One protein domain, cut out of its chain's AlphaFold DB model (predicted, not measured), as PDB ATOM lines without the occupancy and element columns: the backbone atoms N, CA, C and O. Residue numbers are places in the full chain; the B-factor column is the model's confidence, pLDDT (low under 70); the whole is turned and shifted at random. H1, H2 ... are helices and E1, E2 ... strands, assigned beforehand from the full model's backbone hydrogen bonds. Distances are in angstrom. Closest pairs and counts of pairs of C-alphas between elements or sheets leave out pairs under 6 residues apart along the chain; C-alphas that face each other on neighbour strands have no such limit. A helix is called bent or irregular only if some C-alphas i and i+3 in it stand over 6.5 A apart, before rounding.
ATOM      1  N   GLU A  24     152.692 181.136 165.337       94.50
ATOM      2  CA  GLU A  24     151.640 182.096 164.983       94.50
ATOM      3  C   GLU A  24     151.295 183.030 166.150       94.50
ATOM      4  O   GLU A  24     151.170 184.238 165.962       94.50
ATOM      5  N   ASP A  25     151.174 182.485 167.361       94.94
ATOM      6  CA  ASP A  25     150.848 183.267 168.551       94.94
ATOM      7  C   ASP A  25     152.024 184.130 168.997       94.94
ATOM      8  O   ASP A  25     151.837 185.283 169.384       94.94
ATOM      9  N   LEU A  26     153.248 183.614 168.864       94.25
ATOM     10  CA  LEU A  26     154.459 184.385 169.121       94.25
ATOM     11  C   LEU A  26     154.569 185.595 168.172       94.25
ATOM     12  O   LEU A  26     154.943 186.682 168.608       94.25
ATOM     13  N   LEU A  27     154.198 185.433 166.899       95.50
ATOM     14  CA  LEU A  27     154.227 186.494 165.885       95.50
ATOM     15  C   LEU A  27     153.165 187.587 166.085       95.50
ATOM     16  O   LEU A  27     153.297 188.662 165.493       95.50
ATOM     17  N   LYS A  28     152.132 187.339 166.902       95.12
ATOM     18  CA  LYS A  28     151.130 188.350 167.291       95.12
ATOM     19  C   LYS A  28     151.675 189.340 168.324       95.12
ATOM     20  O   LYS A  28     151.104 190.416 168.491       95.12
ATOM     21  N   ASP A  29     152.770 189.006 169.010       94.12
ATOM     22  CA  ASP A  29     153.406 189.897 169.977       94.12
ATOM     23  C   ASP A  29     154.204 190.998 169.261       94.12
ATOM     24  O   ASP A  29     155.393 190.859 168.956       94.12
ATOM     25  N   GLU A  30     153.539 192.129 169.020       93.56
ATOM     26  CA  GLU A  30     154.142 193.286 168.360       93.56
ATOM     27  C   GLU A  30     155.307 193.899 169.145       93.56
ATOM     28  O   GLU A  30     156.079 194.677 168.580       93.56
ATOM     29  N   THR A  31     155.478 193.581 170.434       93.25
ATOM     30  CA  THR A  31     156.640 194.049 171.208       93.25
ATOM     31  C   THR A  31     157.913 193.297 170.826       93.25
ATOM     32  O   THR A  31     158.992 193.877 170.902       93.25
ATOM     33  N   LYS A  32     157.782 192.065 170.317       93.75
ATOM     34  CA  LYS A  32     158.889 191.184 169.912       93.75
ATOM     35  C   LYS A  32     159.082 191.121 168.402       93.75
ATOM     36  O   LYS A  32     160.209 191.041 167.924       93.75
ATOM     37  N   PHE A  33     157.997 191.170 167.633       96.25
ATOM     38  CA  PHE A  33     158.041 191.013 166.181       96.25
ATOM     39  C   PHE A  33     157.334 192.165 165.478       96.25
ATOM     40  O   PHE A  33     156.312 192.674 165.923       96.25
ATOM     41  N   LYS A  34     157.867 192.595 164.334       96.38
ATOM     42  CA  LYS A  34     157.185 193.545 163.444       96.38
ATOM     43  C   LYS A  34     157.037 192.926 162.067       96.38
ATOM     44  O   LYS A  34     158.045 192.675 161.414       96.38
ATOM     45  N   LYS A  35     155.800 192.749 161.595       96.38
ATOM     46  CA  LYS A  35     155.537 192.294 160.221       96.38
ATOM     47  C   LYS A  35     156.084 193.318 159.223       96.38
ATOM     48  O   LYS A  35     155.754 194.504 159.283       96.38
ATOM     49  N   ILE A  36     156.926 192.856 158.305       96.38
ATOM     50  CA  ILE A  36     157.535 193.675 157.251       96.38
ATOM     51  C   ILE A  36     156.842 193.385 155.928       96.38
ATOM     52  O   ILE A  36     156.324 194.306 155.296       96.38
ATOM     53  N   ILE A  37     156.768 192.107 155.555       95.50
ATOM     54  CA  ILE A  37     156.139 191.622 154.324       95.50
ATOM     55  C   ILE A  37     155.235 190.445 154.690       95.50
ATOM     56  O   ILE A  37     155.672 189.542 155.397       95.50
ATOM     57  N   GLY A  38     153.981 190.473 154.240       93.75
ATOM     58  CA  GLY A  38     153.089 189.314 154.284       93.75
ATOM     59  C   GLY A  38     153.151 188.506 152.993       93.75
ATOM     60  O   GLY A  38     153.919 188.822 152.091       93.75
ATOM     61  N   THR A  39     152.356 187.450 152.910       91.56
ATOM     62  CA  THR A  39     152.327 186.512 151.775       91.56
ATOM     63  C   THR A  39     151.153 186.776 150.831       91.56
ATOM     64  O   THR A  39     150.931 186.040 149.872       91.56
ATOM     65  N   GLU A  40     150.394 187.848 151.064       91.00
ATOM     66  CA  GLU A  40     149.203 188.160 150.287       91.00
ATOM     67  C   GLU A  40     149.591 188.489 148.832       91.00
ATOM     68  O   GLU A  40     150.327 189.437 148.569       91.00
ATOM     69  N   ASN A  41     149.084 187.707 147.872       90.69
ATOM     70  CA  ASN A  41     149.407 187.796 146.437       90.69
ATOM     71  C   ASN A  41     150.876 187.514 146.059       90.69
ATOM     72  O   ASN A  41     151.312 187.860 144.956       90.69
ATOM     73  N   ILE A  42     151.641 186.872 146.944       93.12
ATOM     74  CA  ILE A  42     153.051 186.536 146.733       93.12
ATOM     75  C   ILE A  42     153.184 185.015 146.722       93.12
ATOM     76  O   ILE A  42     152.755 184.345 147.655       93.12
ATOM     77  N   SER A  43     153.767 184.464 145.658       93.12
ATOM     78  CA  SER A  43     154.086 183.034 145.595       93.12
ATOM     79  C   SER A  43     155.436 182.721 146.230       93.12
ATOM     80  O   SER A  43     155.618 181.637 146.774       93.12
ATOM     81  N   GLU A  44     156.383 183.658 146.170       93.88
ATOM     82  CA  GLU A  44     157.745 183.432 146.645       93.88
ATOM     83  C   GLU A  44     158.395 184.741 147.102       93.88
ATOM     84  O   GLU A  44     158.273 185.781 146.447       93.88
ATOM     85  N   ILE A  45     159.113 184.677 148.223       96.19
ATOM     86  CA  ILE A  45     159.952 185.759 148.741       96.19
ATOM     87  C   ILE A  45     161.392 185.272 148.660       96.19
ATOM     88  O   ILE A  45     161.739 184.263 149.269       96.19
ATOM     89  N   ILE A  46     162.224 185.984 147.903       96.88
ATOM     90  CA  ILE A  46     163.619 185.610 147.672       96.88
ATOM     91  C   ILE A  46     164.517 186.749 148.139       96.88
ATOM     92  O   ILE A  46     164.362 187.894 147.721       96.88
ATOM     93  N   PHE A  47     165.486 186.436 148.989       97.75
ATOM     94  CA  PHE A  47     166.441 187.418 149.496       97.75
ATOM     95  C   PHE A  47     167.633 187.536 148.548       97.75
ATOM     96  O   PHE A  47     168.126 186.531 148.034       97.75
ATOM     97  N   LEU A  48     168.091 188.760 148.304       97.94
ATOM     98  CA  LEU A  48     169.222 189.066 147.432       97.94
ATOM     99  C   LEU A  48     170.484 189.348 148.260       97.94
ATOM    100  O   LEU A  48     170.414 189.713 149.436       97.94
ATOM    101  N   LYS A  49     171.663 189.154 147.656       97.06
ATOM    102  CA  LYS A  49     172.972 189.320 148.326       97.06
ATOM    103  C   LYS A  49     173.232 190.727 148.868       97.06
ATOM    104  O   LYS A  49     174.047 190.877 149.770       97.06
ATOM    105  N   ASP A  50     172.550 191.729 148.332       96.06
ATOM    106  CA  ASP A  50     172.646 193.144 148.690       96.06
ATOM    107  C   ASP A  50     171.524 193.607 149.639       96.06
ATOM    108  O   ASP A  50     171.176 194.787 149.672       96.06
ATOM    109  N   ASP A  51     170.929 192.664 150.373       96.94
ATOM    110  CA  ASP A  51     169.864 192.877 151.359       96.94
ATOM    111  C   ASP A  51     168.529 193.389 150.793       96.94
ATOM    112  O   ASP A  51     167.612 193.726 151.549       96.94
ATOM    113  N   LYS A  52     168.380 193.393 149.463       97.56
ATOM    114  CA  LYS A  52     167.087 193.567 148.797       97.56
ATOM    115  C   LYS A  52     166.293 192.258 148.789       97.56
ATOM    116  O   LYS A  52     166.808 191.168 149.037       97.56
ATOM    117  N   ILE A  53     165.006 192.375 148.501       97.88
ATOM    118  CA  ILE A  53     164.025 191.298 148.549       97.88
ATOM    119  C   ILE A  53     163.273 191.293 147.224       97.88
ATOM    120  O   ILE A  53     162.633 192.280 146.865       97.88
ATOM    121  N   LEU A  54     163.350 190.179 146.502       97.44
ATOM    122  CA  LEU A  54     162.547 189.907 145.321       97.44
ATOM    123  C   LEU A  54     161.221 189.269 145.748       97.44
ATOM    124  O   LEU A  54     161.197 188.209 146.372       97.44
ATOM    125  N   LEU A  55     160.120 189.910 145.376       96.69
ATOM    126  CA  LEU A  55     158.761 189.423 145.557       96.69
ATOM    127  C   LEU A  55     158.259 188.877 144.224       96.69
ATOM    128  O   LEU A  55     158.093 189.630 143.258       96.69
ATOM    129  N   LYS A  56     158.020 187.567 144.183       94.75
ATOM    130  CA  LYS A  56     157.412 186.891 143.042       94.75
ATOM    131  C   LYS A  56     155.901 186.826 143.251       94.75
ATOM    132  O   LYS A  56     155.450 186.296 144.270       94.75
ATOM    133  N   PRO A  57     155.100 187.347 142.317       93.94
ATOM    134  CA  PRO A  57     153.655 187.372 142.479       93.94
ATOM    135  C   PRO A  57     153.044 185.970 142.376       93.94
ATOM    136  O   PRO A  57     153.611 185.071 141.751       93.94
ATOM    137  N   SER A  58     151.872 185.773 142.979       90.81
ATOM    138  CA  SER A  58     151.078 184.544 142.816       90.81
ATOM    139  C   SER A  58     150.167 184.557 141.584       90.81
ATOM    140  O   SER A  58     149.739 183.498 141.133       90.81
ATOM    141  N   ASN A  59     149.892 185.737 141.023       88.31
ATOM    142  CA  ASN A  59     149.113 185.925 139.801       88.31
ATOM    143  C   ASN A  59     150.020 186.474 138.693       88.31
ATOM    144  O   ASN A  59     150.806 187.394 138.922       88.31
ATOM    145  N   SER A  60     149.873 185.934 137.484       85.62
ATOM    146  CA  SER A  60     150.648 186.331 136.316       85.62
ATOM    147  C   SER A  60     150.488 187.789 135.882       85.62
ATOM    148  O   SER A  60     151.371 188.312 135.207       85.62
ATOM    149  N   GLU A  61     149.381 188.432 136.247       89.19
ATOM    150  CA  GLU A  61     149.090 189.835 135.921       89.19
ATOM    151  C   GLU A  61     149.765 190.826 136.879       89.19
ATOM    152  O   GLU A  61     149.852 192.018 136.587       89.19
ATOM    153  N   LEU A  62     150.245 190.343 138.027       91.88
ATOM    154  CA  LEU A  62     150.948 191.163 139.003       91.88
ATOM    155  C   LEU A  62     152.441 191.235 138.672       91.88
ATOM    156  O   LEU A  62     153.005 190.379 137.988       91.88
ATOM    157  N   SER A  63     153.092 192.284 139.163       93.56
ATOM    158  CA  SER A  63     154.498 192.536 138.888       93.56
ATOM    159  C   SER A  63     155.440 191.813 139.844       93.56
ATOM    160  O   SER A  63     155.155 191.627 141.029       93.56
ATOM    161  N   PHE A  64     156.612 191.453 139.319       95.12
ATOM    162  CA  PHE A  64     157.777 191.169 140.145       95.12
ATOM    163  C   PHE A  64     158.283 192.473 140.740       95.12
ATOM    164  O   PHE A  64     158.438 193.463 140.017       95.12
ATOM    165  N   LYS A  65     158.588 192.455 142.039       96.88
ATOM    166  CA  LYS A  65     159.112 193.628 142.740       96.88
ATOM    167  C   LYS A  65     160.438 193.325 143.401       96.88
ATOM    168  O   LYS A  65     160.559 192.301 144.059       96.88
ATOM    169  N   ILE A  66     161.406 194.226 143.278       97.94
ATOM    170  CA  ILE A  66     162.601 194.219 144.127       97.94
ATOM    171  C   ILE A  66     162.477 195.395 145.079       97.94
ATOM    172  O   ILE A  66     162.402 196.542 144.636       97.94
ATOM    173  N   ILE A  67     162.438 195.103 146.374       97.25
ATOM    174  CA  ILE A  67     162.275 196.090 147.440       97.25
ATOM    175  C   ILE A  67     163.382 195.964 148.486       97.25
ATOM    176  O   ILE A  67     164.091 194.965 148.517       97.25
ATOM    177  N   ASP A  68     163.520 196.944 149.372       95.88
ATOM    178  CA  ASP A  68     164.246 196.763 150.634       95.88
ATOM    179  C   ASP A  68     163.285 196.455 151.801       95.88
ATOM    180  O   ASP A  68     162.057 196.476 151.665       95.88
ATOM    181  N   ALA A  69     163.840 196.206 152.988       93.81
ATOM    182  CA  ALA A  69     163.054 196.002 154.207       93.81
ATOM    183  C   ALA A  69     162.241 197.245 154.644       93.81
ATOM    184  O   ALA A  69     161.322 197.120 155.455       93.81
ATOM    185  N   ASN A  70     162.545 198.434 154.105       93.69
ATOM    186  CA  ASN A  70     161.771 199.661 154.308       93.69
ATOM    187  C   ASN A  70     160.664 199.843 153.255       93.69
ATOM    188  O   ASN A  70     159.970 200.858 153.279       93.69
ATOM    189  N   LYS A  71     160.470 198.860 152.364       93.00
ATOM    190  CA  LYS A  71     159.491 198.862 151.264       93.00
ATOM    191  C   LYS A  71     159.774 199.890 150.166       93.00
ATOM    192  O   LYS A  71     158.880 200.213 149.387       93.00
ATOM    193  N   THR A  72     161.005 200.381 150.068       95.88
ATOM    194  CA  THR A  72     161.446 201.174 148.919       95.88
ATOM    195  C   THR A  72     161.561 200.258 147.712       95.88
ATOM    196  O   THR A  72     162.195 199.209 147.789       95.88
ATOM    197  N   VAL A  73     160.926 200.642 146.606       96.94
ATOM    198  CA  VAL A  73     160.855 199.847 145.376       96.94
ATOM    199  C   VAL A  73     161.993 200.237 144.437       96.94
ATOM    200  O   VAL A  73     162.150 201.409 144.103       96.94
ATOM    201  N   TYR A  74     162.763 199.247 143.994       97.06
ATOM    202  CA  TYR A  74     163.877 199.394 143.050       97.06
ATOM    203  C   TYR A  74     163.542 198.836 141.666       97.06
ATOM    204  O   TYR A  74     164.064 199.304 140.663       97.06
ATOM    205  N   PHE A  75     162.670 197.835 141.607       97.62
ATOM    206  CA  PHE A  75     162.229 197.209 140.370       97.62
ATOM    207  C   PHE A  75     160.754 196.855 140.497       97.62
ATOM    208  O   PHE A  75     160.350 196.339 141.538       97.62
ATOM    209  N   ASP A  76     159.970 197.134 139.459       96.94
ATOM    210  CA  ASP A  76     158.542 196.818 139.385       96.94
ATOM    211  C   ASP A  76     158.177 196.599 137.913       96.94
ATOM    212  O   ASP A  76     158.115 197.557 137.141       96.94
ATOM    213  N   GLN A  77     158.047 195.338 137.494       96.50
ATOM    214  CA  GLN A  77     157.728 194.969 136.110       96.50
ATOM    215  C   GLN A  77     156.864 193.706 136.059       96.50
ATOM    216  O   GLN A  77     157.095 192.742 136.792       96.50
ATOM    217  N   VAL A  78     155.885 193.685 135.153       95.25
ATOM    218  CA  VAL A  78     155.064 192.497 134.873       95.25
ATOM    219  C   VAL A  78     155.839 191.552 133.958       95.25
ATOM    220  O   VAL A  78     156.326 191.961 132.902       95.25
ATOM    221  N   ALA A  79     155.969 190.289 134.355       91.06
ATOM    222  CA  ALA A  79     156.674 189.289 133.562       91.06
ATOM    223  C   ALA A  79     155.789 188.699 132.460       91.06
ATOM    224  O   ALA A  79     154.629 188.361 132.679       91.06
ATOM    225  N   LEU A 191     170.865 183.062 151.022       95.44
ATOM    226  CA  LEU A 191     170.143 181.969 151.661       95.44
ATOM    227  C   LEU A 191     169.851 182.314 153.126       95.44
ATOM    228  O   LEU A 191     170.757 182.788 153.819       95.44
ATOM    229  N   PRO A 192     168.614 182.100 153.601       95.81
ATOM    230  CA  PRO A 192     168.305 182.204 155.014       95.81
ATOM    231  C   PRO A 192     168.893 181.007 155.779       95.81
ATOM    232  O   PRO A 192     169.186 179.953 155.212       95.81
ATOM    233  N   THR A 193     169.059 181.174 157.084       96.69
ATOM    234  CA  THR A 193     169.619 180.178 157.995       96.69
ATOM    235  C   THR A 193     168.498 179.462 158.738       96.69
ATOM    236  O   THR A 193     167.599 180.106 159.283       96.69
ATOM    237  N   ALA A 194     168.553 178.131 158.799       95.69
ATOM    238  CA  ALA A 194     167.606 177.339 159.581       95.69
ATOM    239  C   ALA A 194     167.693 177.671 161.080       95.69
ATOM    240  O   ALA A 194     168.781 177.888 161.615       95.69
ATOM    241  N   ILE A 195     166.545 177.694 161.758       96.12
ATOM    242  CA  ILE A 195     166.492 177.907 163.208       96.12
ATOM    243  C   ILE A 195     166.760 176.571 163.913       96.12
ATOM    244  O   ILE A 195     166.058 175.598 163.618       96.12
ATOM    245  N   PRO A 196     167.729 176.501 164.847       95.06
ATOM    246  CA  PRO A 196     168.015 175.281 165.589       95.06
ATOM    247  C   PRO A 196     166.776 174.716 166.285       95.06
ATOM    248  O   PRO A 196     165.966 175.462 166.844       95.06
ATOM    249  N   LYS A 197     166.653 173.387 166.265       94.81
ATOM    250  CA  LYS A 197     165.681 172.669 167.090       94.81
ATOM    251  C   LYS A 197     166.265 172.411 168.477       94.81
ATOM    252  O   LYS A 197     167.476 172.230 168.597       94.81
ATOM    253  N   PHE A 198     165.419 172.406 169.501       94.00
ATOM    254  CA  PHE A 198     165.830 172.117 170.884       94.00
ATOM    255  C   PHE A 198     165.151 170.876 171.479       94.00
ATOM    256  O   PHE A 198     165.510 170.465 172.579       94.00
ATOM    257  N   ASP A 199     164.193 170.297 170.760       92.56
ATOM    258  CA  ASP A 199     163.504 169.062 171.123       92.56
ATOM    259  C   ASP A 199     163.155 168.270 169.848       92.56
ATOM    260  O   ASP A 199     163.251 168.799 168.732       92.56
ATOM    261  N   ASP A 200     162.782 167.005 170.026       90.44
ATOM    262  CA  ASP A 200     162.406 166.080 168.960       90.44
ATOM    263  C   ASP A 200     161.029 166.411 168.361       90.44
ATOM    264  O   ASP A 200     160.122 166.913 169.029       90.44
ATOM    265  N   ASP A 201     160.851 166.067 167.084       90.62
ATOM    266  CA  ASP A 201     159.589 166.264 166.374       90.62
ATOM    267  C   ASP A 201     158.496 165.306 166.877       90.62
ATOM    268  O   ASP A 201     158.701 164.094 167.021       90.62
ATOM    269  N   VAL A 202     157.288 165.834 167.076       89.75
ATOM    270  CA  VAL A 202     156.150 165.076 167.616       89.75
ATOM    271  C   VAL A 202     155.102 164.857 166.546       89.75
ATOM    272  O   VAL A 202     154.527 165.810 166.039       89.75
ATOM    273  N   LEU A 203     154.789 163.599 166.231       89.12
ATOM    274  CA  LEU A 203     153.691 163.286 165.317       89.12
ATOM    275  C   LEU A 203     152.356 163.701 165.947       89.12
ATOM    276  O   LEU A 203     151.926 163.104 166.937       89.12
ATOM    277  N   ILE A 204     151.688 164.688 165.349       86.56
ATOM    278  CA  ILE A 204     150.422 165.222 165.869       86.56
ATOM    279  C   ILE A 204     149.206 164.707 165.105       86.56
ATOM    280  O   ILE A 204     148.148 164.508 165.701       86.56
ATOM    281  N   ARG A 205     149.330 164.471 163.796       85.00
ATOM    282  CA  ARG A 205     148.245 163.924 162.974       85.00
ATOM    283  C   ARG A 205     148.766 163.315 161.680       85.00
ATOM    284  O   ARG A 205     149.885 163.577 161.257       85.00
ATOM    285  N   TRP A 206     147.899 162.546 161.037       86.56
ATOM    286  CA  TRP A 206     148.062 162.123 159.653       86.56
ATOM    287  C   TRP A 206     147.152 162.974 158.773       86.56
ATOM    288  O   TRP A 206     145.957 163.094 159.053       86.56
ATOM    289  N   GLU A 207     147.707 163.580 157.732       84.00
ATOM    290  CA  GLU A 207     146.943 164.299 156.723       84.00
ATOM    291  C   GLU A 207     146.546 163.350 155.593       84.00
ATOM    292  O   GLU A 207     147.379 162.671 154.986       84.00
ATOM    293  N   ASN A 208     145.245 163.296 155.315       80.38
ATOM    294  CA  ASN A 208     144.700 162.469 154.250       80.38
ATOM    295  C   ASN A 208     144.759 163.232 152.921       80.38
ATOM    296  O   ASN A 208     143.923 164.095 152.658       80.38
ATOM    297  N   GLY A 209     145.731 162.885 152.078       78.31
ATOM    298  CA  GLY A 209     145.828 163.328 150.686       78.31
ATOM    299  C   GLY A 209     145.769 162.159 149.698       78.31
ATOM    300  O   GLY A 209     145.280 161.074 150.013       78.31
ATOM    301  N   LYS A 210     146.317 162.351 148.486       81.44
ATOM    302  CA  LYS A 210     146.554 161.236 147.538       81.44
ATOM    303  C   LYS A 210     147.499 160.177 148.121       81.44
ATOM    304  O   LYS A 210     147.399 159.008 147.765       81.44
ATOM    305  N   MET A 211     148.402 160.604 148.999       80.88
ATOM    306  CA  MET A 211     149.163 159.763 149.914       80.88
ATOM    307  C   MET A 211     148.919 160.284 151.329       80.88
ATOM    308  O   MET A 211     148.706 161.482 151.513       80.88
ATOM    309  N   VAL A 212     148.904 159.379 152.307       84.69
ATOM    310  CA  VAL A 212     148.786 159.752 153.718       84.69
ATOM    311  C   VAL A 212     150.142 160.283 154.171       84.69
ATOM    312  O   VAL A 212     151.138 159.562 154.080       84.69
ATOM    313  N   THR A 213     150.177 161.523 154.651       86.44
ATOM    314  CA  THR A 213     151.420 162.194 155.054       86.44
ATOM    315  C   THR A 213     151.385 162.468 156.557       86.44
ATOM    316  O   THR A 213     150.382 162.986 157.053       86.44
ATOM    317  N   PRO A 214     152.424 162.095 157.321       89.38
ATOM    318  CA  PRO A 214     152.507 162.460 158.728       89.38
ATOM    319  C   PRO A 214     152.792 163.962 158.862       89.38
ATOM    320  O   PRO A 214     153.616 164.491 158.124       89.38
ATOM    321  N   ILE A 215     152.125 164.628 159.805       88.00
ATOM    322  CA  ILE A 215     152.404 166.018 160.184       88.00
ATOM    323  C   ILE A 215     152.990 166.023 161.588       88.00
ATOM    324  O   ILE A 215     152.381 165.478 162.523       88.00
ATOM    325  N   TYR A 216     154.140 166.675 161.739       91.44
ATOM    326  CA  TYR A 216     154.838 166.783 163.005       91.44
ATOM    327  C   TYR A 216     154.765 168.198 163.574       91.44
ATOM    328  O   TYR A 216     154.536 169.187 162.885       91.44
ATOM    329  N   LEU A 217     154.973 168.283 164.880       92.81
ATOM    330  CA  LEU A 217     155.242 169.521 165.579       92.81
ATOM    331  C   LEU A 217     156.742 169.595 165.857       92.81
ATOM    332  O   LEU A 217     157.281 168.720 166.532       92.81
ATOM    333  N   ALA A 218     157.390 170.626 165.327       94.19
ATOM    334  CA  ALA A 218     158.806 170.906 165.502       94.19
ATOM    335  C   ALA A 218     159.018 172.020 166.534       94.19
ATOM    336  O   ALA A 218     158.277 173.008 166.569       94.19
ATOM    337  N   TYR A 219     160.059 171.872 167.353       95.19
ATOM    338  CA  TYR A 219     160.368 172.753 168.479       95.19
ATOM    339  C   TYR A 219     161.654 173.527 168.205       95.19
ATOM    340  O   TYR A 219     162.735 172.945 168.121       95.19
ATOM    341  N   HIS A 220     161.544 174.847 168.075       96.25
ATOM    342  CA  HIS A 220     162.627 175.723 167.635       96.25
ATOM    343  C   HIS A 220     163.041 176.729 168.705       96.25
ATOM    344  O   HIS A 220     162.208 177.267 169.437       96.25
ATOM    345  N   GLN A 221     164.344 177.010 168.759       95.25
ATOM    346  CA  GLN A 221     164.911 178.034 169.626       95.25
ATOM    347  C   GLN A 221     165.545 179.147 168.792       95.25
ATOM    348  O   GLN A 221     166.498 178.934 168.044       95.25
ATOM    349  N   LEU A 222     165.028 180.360 168.973       93.94
ATOM    350  CA  LEU A 222     165.508 181.587 168.358       93.94
ATOM    351  C   LEU A 222     165.897 182.577 169.451       93.94
ATOM    352  O   LEU A 222     165.034 183.180 170.085       93.94
ATOM    353  N   ASN A 223     167.198 182.769 169.657       89.62
ATOM    354  CA  ASN A 223     167.727 183.571 170.761       89.62
ATOM    355  C   ASN A 223     167.150 183.071 172.106       89.62
ATOM    356  O   ASN A 223     167.362 181.917 172.486       89.62
ATOM    357  N   THR A 224     166.409 183.925 172.813       89.62
ATOM    358  CA  THR A 224     165.716 183.605 174.072       89.62
ATOM    359  C   THR A 224     164.291 183.081 173.867       89.62
ATOM    360  O   THR A 224     163.649 182.681 174.836       89.62
ATOM    361  N   TYR A 225     163.781 183.065 172.634       92.38
ATOM    362  CA  TYR A 225     162.430 182.614 172.320       92.38
ATOM    363  C   TYR A 225     162.423 181.133 171.952       92.38
ATOM    364  O   TYR A 225     163.124 180.699 171.038       92.38
ATOM    365  N   GLN A 226     161.579 180.367 172.633       95.06
ATOM    366  CA  GLN A 226     161.243 179.000 172.259       95.06
ATOM    367  C   GLN A 226     159.813 178.975 171.731       95.06
ATOM    368  O   GLN A 226     158.928 179.622 172.294       95.06
ATOM    369  N   PHE A 227     159.589 178.250 170.642       95.25
ATOM    370  CA  PHE A 227     158.268 178.102 170.046       95.25
ATOM    371  C   PHE A 227     158.138 176.767 169.322       95.25
ATOM    372  O   PHE A 227     159.133 176.114 169.001       95.25
ATOM    373  N   LYS A 228     156.892 176.384 169.045       95.50
ATOM    374  CA  LYS A 228     156.546 175.189 168.276       95.50
ATOM    375  C   LYS A 228     155.785 175.552 167.000       95.50
ATOM    376  O   LYS A 228     155.025 176.522 166.974       95.50
ATOM    377  N   CYS A 229     155.991 174.811 165.921       94.31
ATOM    378  CA  CYS A 229     155.234 174.971 164.679       94.31
ATOM    379  C   CYS A 229     155.104 173.641 163.940       94.31
ATOM    380  O   CYS A 229     155.806 172.686 164.254       94.31
ATOM    381  N   ASP A 230     154.197 173.591 162.968       91.94
ATOM    382  CA  ASP A 230     154.139 172.497 161.996       91.94
ATOM    383  C   ASP A 230     155.514 172.347 161.316       91.94
ATOM    384  O   ASP A 230     156.146 173.353 160.969       91.94
ATOM    385  N   ASP A 231     156.009 171.120 161.169       88.00
ATOM    386  CA  ASP A 231     157.332 170.846 160.605       88.00
ATOM    387  C   ASP A 231     157.456 171.312 159.148       88.00
ATOM    388  O   ASP A 231     158.531 171.742 158.718       88.00
ATOM    389  N   MET A 232     156.337 171.357 158.423       87.75
ATOM    390  CA  MET A 232     156.267 171.858 157.051       87.75
ATOM    391  C   MET A 232     156.393 173.387 156.951       87.75
ATOM    392  O   MET A 232     156.630 173.911 155.862       87.75
ATOM    393  N   MET A 233     156.274 174.127 158.061       90.00
ATOM    394  CA  MET A 233     156.433 175.587 158.066       90.00
ATOM    395  C   MET A 233     157.891 176.028 157.862       90.00
ATOM    396  O   MET A 233     158.119 177.117 157.329       90.00
ATOM    397  N   MET A 234     158.852 175.200 158.291       90.69
ATOM    398  CA  MET A 234     160.300 175.388 158.119       90.69
ATOM    399  C   MET A 234     160.775 176.833 158.377       90.69
ATOM    400  O   MET A 234     161.257 177.509 157.462       90.69
ATOM    401  N   PRO A 235     160.628 177.355 159.609       95.50
ATOM    402  CA  PRO A 235     160.990 178.729 159.911       95.50
ATOM    403  C   PRO A 235     162.503 178.942 159.797       95.50
ATOM    404  O   PRO A 235     163.322 178.128 160.233       95.50
ATOM    405  N   THR A 236     162.880 180.077 159.221       97.25
ATOM    406  CA  THR A 236     164.279 180.453 158.999       97.25
ATOM    407  C   THR A 236     164.541 181.876 159.471       97.25
ATOM    408  O   THR A 236     163.620 182.650 159.743       97.25
ATOM    409  N   THR A 237     165.815 182.230 159.583       97.62
ATOM    410  CA  THR A 237     166.261 183.589 159.884       97.62
ATOM    411  C   THR A 237     167.104 184.152 158.761       97.62
ATOM    412  O   THR A 237     167.815 183.426 158.074       97.62
ATOM    413  N   ILE A 238     167.064 185.466 158.580       97.56
ATOM    414  CA  ILE A 238     167.944 186.152 157.639       97.56
ATOM    415  C   ILE A 238     168.357 187.508 158.190       97.56
ATOM    416  O   ILE A 238     167.550 188.225 158.773       97.56
ATOM    417  N   ASN A 239     169.624 187.863 157.999       96.88
ATOM    418  CA  ASN A 239     170.137 189.181 158.349       96.88
ATOM    419  C   ASN A 239     170.059 190.093 157.127       96.88
ATOM    420  O   ASN A 239     170.671 189.768 156.112       96.88
ATOM    421  N   LEU A 240     169.366 191.226 157.228       96.38
ATOM    422  CA  LEU A 240     169.281 192.249 156.180       96.38
ATOM    423  C   LEU A 240     169.655 193.605 156.786       96.38
ATOM    424  O   LEU A 240     169.080 194.000 157.800       96.38
ATOM    425  N   ASN A 241     170.618 194.322 156.199       94.00
ATOM    426  CA  ASN A 241     171.090 195.629 156.674       94.00
ATOM    427  C   ASN A 241     171.407 195.652 158.184       94.00
ATOM    428  O   ASN A 241     171.026 196.573 158.905       94.00
ATOM    429  N   GLY A 242     172.061 194.595 158.677       94.00
ATOM    430  CA  GLY A 242     172.462 194.460 160.083       94.00
ATOM    431  C   GLY A 242     171.342 194.107 161.069       94.00
ATOM    432  O   GLY A 242     171.612 194.037 162.261       94.00
ATOM    433  N   LYS A 243     170.109 193.866 160.607       96.25
ATOM    434  CA  LYS A 243     168.980 193.447 161.453       96.25
ATOM    435  C   LYS A 243     168.600 192.000 161.172       96.25
ATOM    436  O   LYS A 243     168.642 191.574 160.017       96.25
ATOM    437  N   GLN A 244     168.209 191.268 162.210       96.69
ATOM    438  CA  GLN A 244     167.762 189.881 162.095       96.69
ATOM    439  C   GLN A 244     166.250 189.816 161.846       96.69
ATOM    440  O   GLN A 244     165.456 190.494 162.500       96.69
ATOM    441  N   TYR A 245     165.850 188.979 160.898       97.62
ATOM    442  CA  TYR A 245     164.458 188.751 160.537       97.62
ATOM    443  C   TYR A 245     164.124 187.270 160.664       97.62
ATOM    444  O   TYR A 245     164.962 186.421 160.367       97.62
ATOM    445  N   LEU A 246     162.889 186.975 161.059       97.44
ATOM    446  CA  LEU A 246     162.276 185.658 160.966       97.44
ATOM    447  C   LEU A 246     161.470 185.584 159.662       97.44
ATOM    448  O   LEU A 246     160.679 186.481 159.365       97.44
ATOM    449  N   PHE A 247     161.659 184.514 158.899       97.19
ATOM    450  CA  PHE A 247     160.942 184.248 157.660       97.19
ATOM    451  C   PHE A 247     160.259 182.881 157.700       97.19
ATOM    452  O   PHE A 247     160.886 181.873 158.036       97.19
ATOM    453  N   THR A 248     158.986 182.846 157.304       94.69
ATOM    454  CA  THR A 248     158.271 181.607 156.970       94.69
ATOM    455  C   THR A 248     157.484 181.794 155.677       94.69
ATOM    456  O   THR A 248     156.976 182.882 155.400       94.69
ATOM    457  N   HIS A 249     157.325 180.724 154.897       91.06
ATOM    458  CA  HIS A 249     156.535 180.771 153.661       91.06
ATOM    459  C   HIS A 249     155.047 181.053 153.901       91.06
ATOM    460  O   HIS A 249     154.368 181.537 153.002       91.06
ATOM    461  N   GLN A 250     154.538 180.776 155.105       91.69
ATOM    462  CA  GLN A 250     153.133 180.988 155.451       91.69
ATOM    463  C   GLN A 250     152.856 182.414 155.948       91.69
ATOM    464  O   GLN A 250     151.853 183.008 155.556       91.69
ATOM    465  N   PHE A 251     153.728 182.979 156.789       94.06
ATOM    466  CA  PHE A 251     153.483 184.276 157.432       94.06
ATOM    467  C   PHE A 251     154.247 185.437 156.785       94.06
ATOM    468  O   PHE A 251     153.838 186.592 156.916       94.06
ATOM    469  N   GLY A 252     155.323 185.146 156.056       95.38
ATOM    470  CA  GLY A 252     156.176 186.141 155.420       95.38
ATOM    471  C   GLY A 252     157.357 186.539 156.302       95.38
ATOM    472  O   GLY A 252     157.926 185.710 157.010       95.38
ATOM    473  N   LEU A 253     157.762 187.806 156.215       97.44
ATOM    474  CA  LEU A 253     158.974 188.338 156.839       97.44
ATOM    475  C   LEU A 253     158.645 189.237 158.034       97.44
ATOM    476  O   LEU A 253     157.926 190.233 157.898       97.44
ATOM    477  N   TYR A 254     159.261 188.942 159.174       97.44
ATOM    478  CA  TYR A 254     159.115 189.681 160.423       97.44
ATOM    479  C   TYR A 254     160.476 190.152 160.923       97.44
ATOM    480  O   TYR A 254     161.416 189.369 161.008       97.44
ATOM    481  N   LEU A 255     160.586 191.428 161.279       97.06
ATOM    482  CA  LEU A 255     161.737 191.946 162.014       97.06
ATOM    483  C   LEU A 255     161.660 191.449 163.458       97.06
ATOM    484  O   LEU A 255     160.624 191.637 164.101       97.06
ATOM    485  N   ILE A 256     162.754 190.878 163.953       96.06
ATOM    486  CA  ILE A 256     162.924 190.537 165.366       96.06
ATOM    487  C   ILE A 256     163.366 191.812 166.082       96.06
ATOM    488  O   ILE A 256     164.344 192.444 165.681       96.06
ATOM    489  N   LYS A 257     162.605 192.235 167.088       91.69
ATOM    490  CA  LYS A 257     162.956 193.368 167.943       91.69
ATOM    491  C   LYS A 257     163.839 192.851 169.076       91.69
ATOM    492  O   LYS A 257     163.513 191.830 169.678       91.69
TER     493      LYS A 257
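Overview. This is residues 24 to 79 and 191 to 257 of the 258 residues of an uncharacterized protein of Chryseobacterium sp. ERMR1:04 (UniProt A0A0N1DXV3). Three small antiparallel sheets follow one another in a loose U shape: a strongly twisted sheet of E1, E11, E10 and E9 in the middle, the sheet of E2 to E5 as one arm, and the sheet of E6, E7 and E8 as the other. The E6 and E7 hairpin is long and bent, and the short helix H1 lies between the middle sheet and E8. The printed part has 123 residues, with one named helix followed by eleven named strands; the class is mostly strand. The whole is only just compact, close to loose, with a radius of gyration of the C-alphas of 16.0 A, and spans 43 by 39 by 24 A.

Arrangement. H1, residues 24 to 27, only grazes two sheets; its closest C-alphas to E8, residues 225 to 230, are those of Leu 26 and Phe 227, 7.4 A apart. With 4 residues H1 is too short for any O i to N i+4 pair; its one O i to N i+3 pair is within hydrogen-bond range. E1, residues 33 to 37, is an edge strand, antiparallel to E11, residues 252 to 256, at 144 degrees, with N 34 and O 255 2.9 A apart. E2, residues 42 to 47, E3, residues 53 to 57, E4, residues 63 to 67, and E5, residues 73 to 78, form a meander, each strand the antiparallel neighbour of the one before. In it N 46 and O 54 are 2.9 A apart, N 55 and O 65 2.8 A, and N 66 and O 75 2.9 A. The closest C-alphas of E2 and E11 are those of Ile 45 and Gly 252, 7.7 A apart. E6, residues 197 to 208, bends by 65 degrees at residue 200 and forms a second meander with E7, residues 212 to 222, and E8; N 202 and O 217 are 2.9 A apart, N 220 and O 227 2.9 A. E9, residues 236 to 240, E10, residues 243 to 248, and E11 form the third, with N 238 and O 245 2.9 A apart and N 254 and O 246 2.8 A. Residues 193 to 194 pair antiparallel with residues 236 to 237 of E9.

Along the chain. H1 begins at C-alpha 24, (151.640, 182.096, 164.983). E6 is 26.6 A long, E7 31.2 A, E8 16.7 A and E10 16.6 A. E11 ends at C-alpha 256, (162.924, 190.537, 165.366).

Size, cuts and confidence. The C-alphas farthest apart are those of Gln 77 and Asp 200, 44.0 A. Residues 80 to 190 are not printed, and C-alphas 79 and 191 are 23.7 A apart across the cut. Of the links that are printed whole, each is tight. The mean pLDDT of the printed part is 93.4, and no printed residue is under 70.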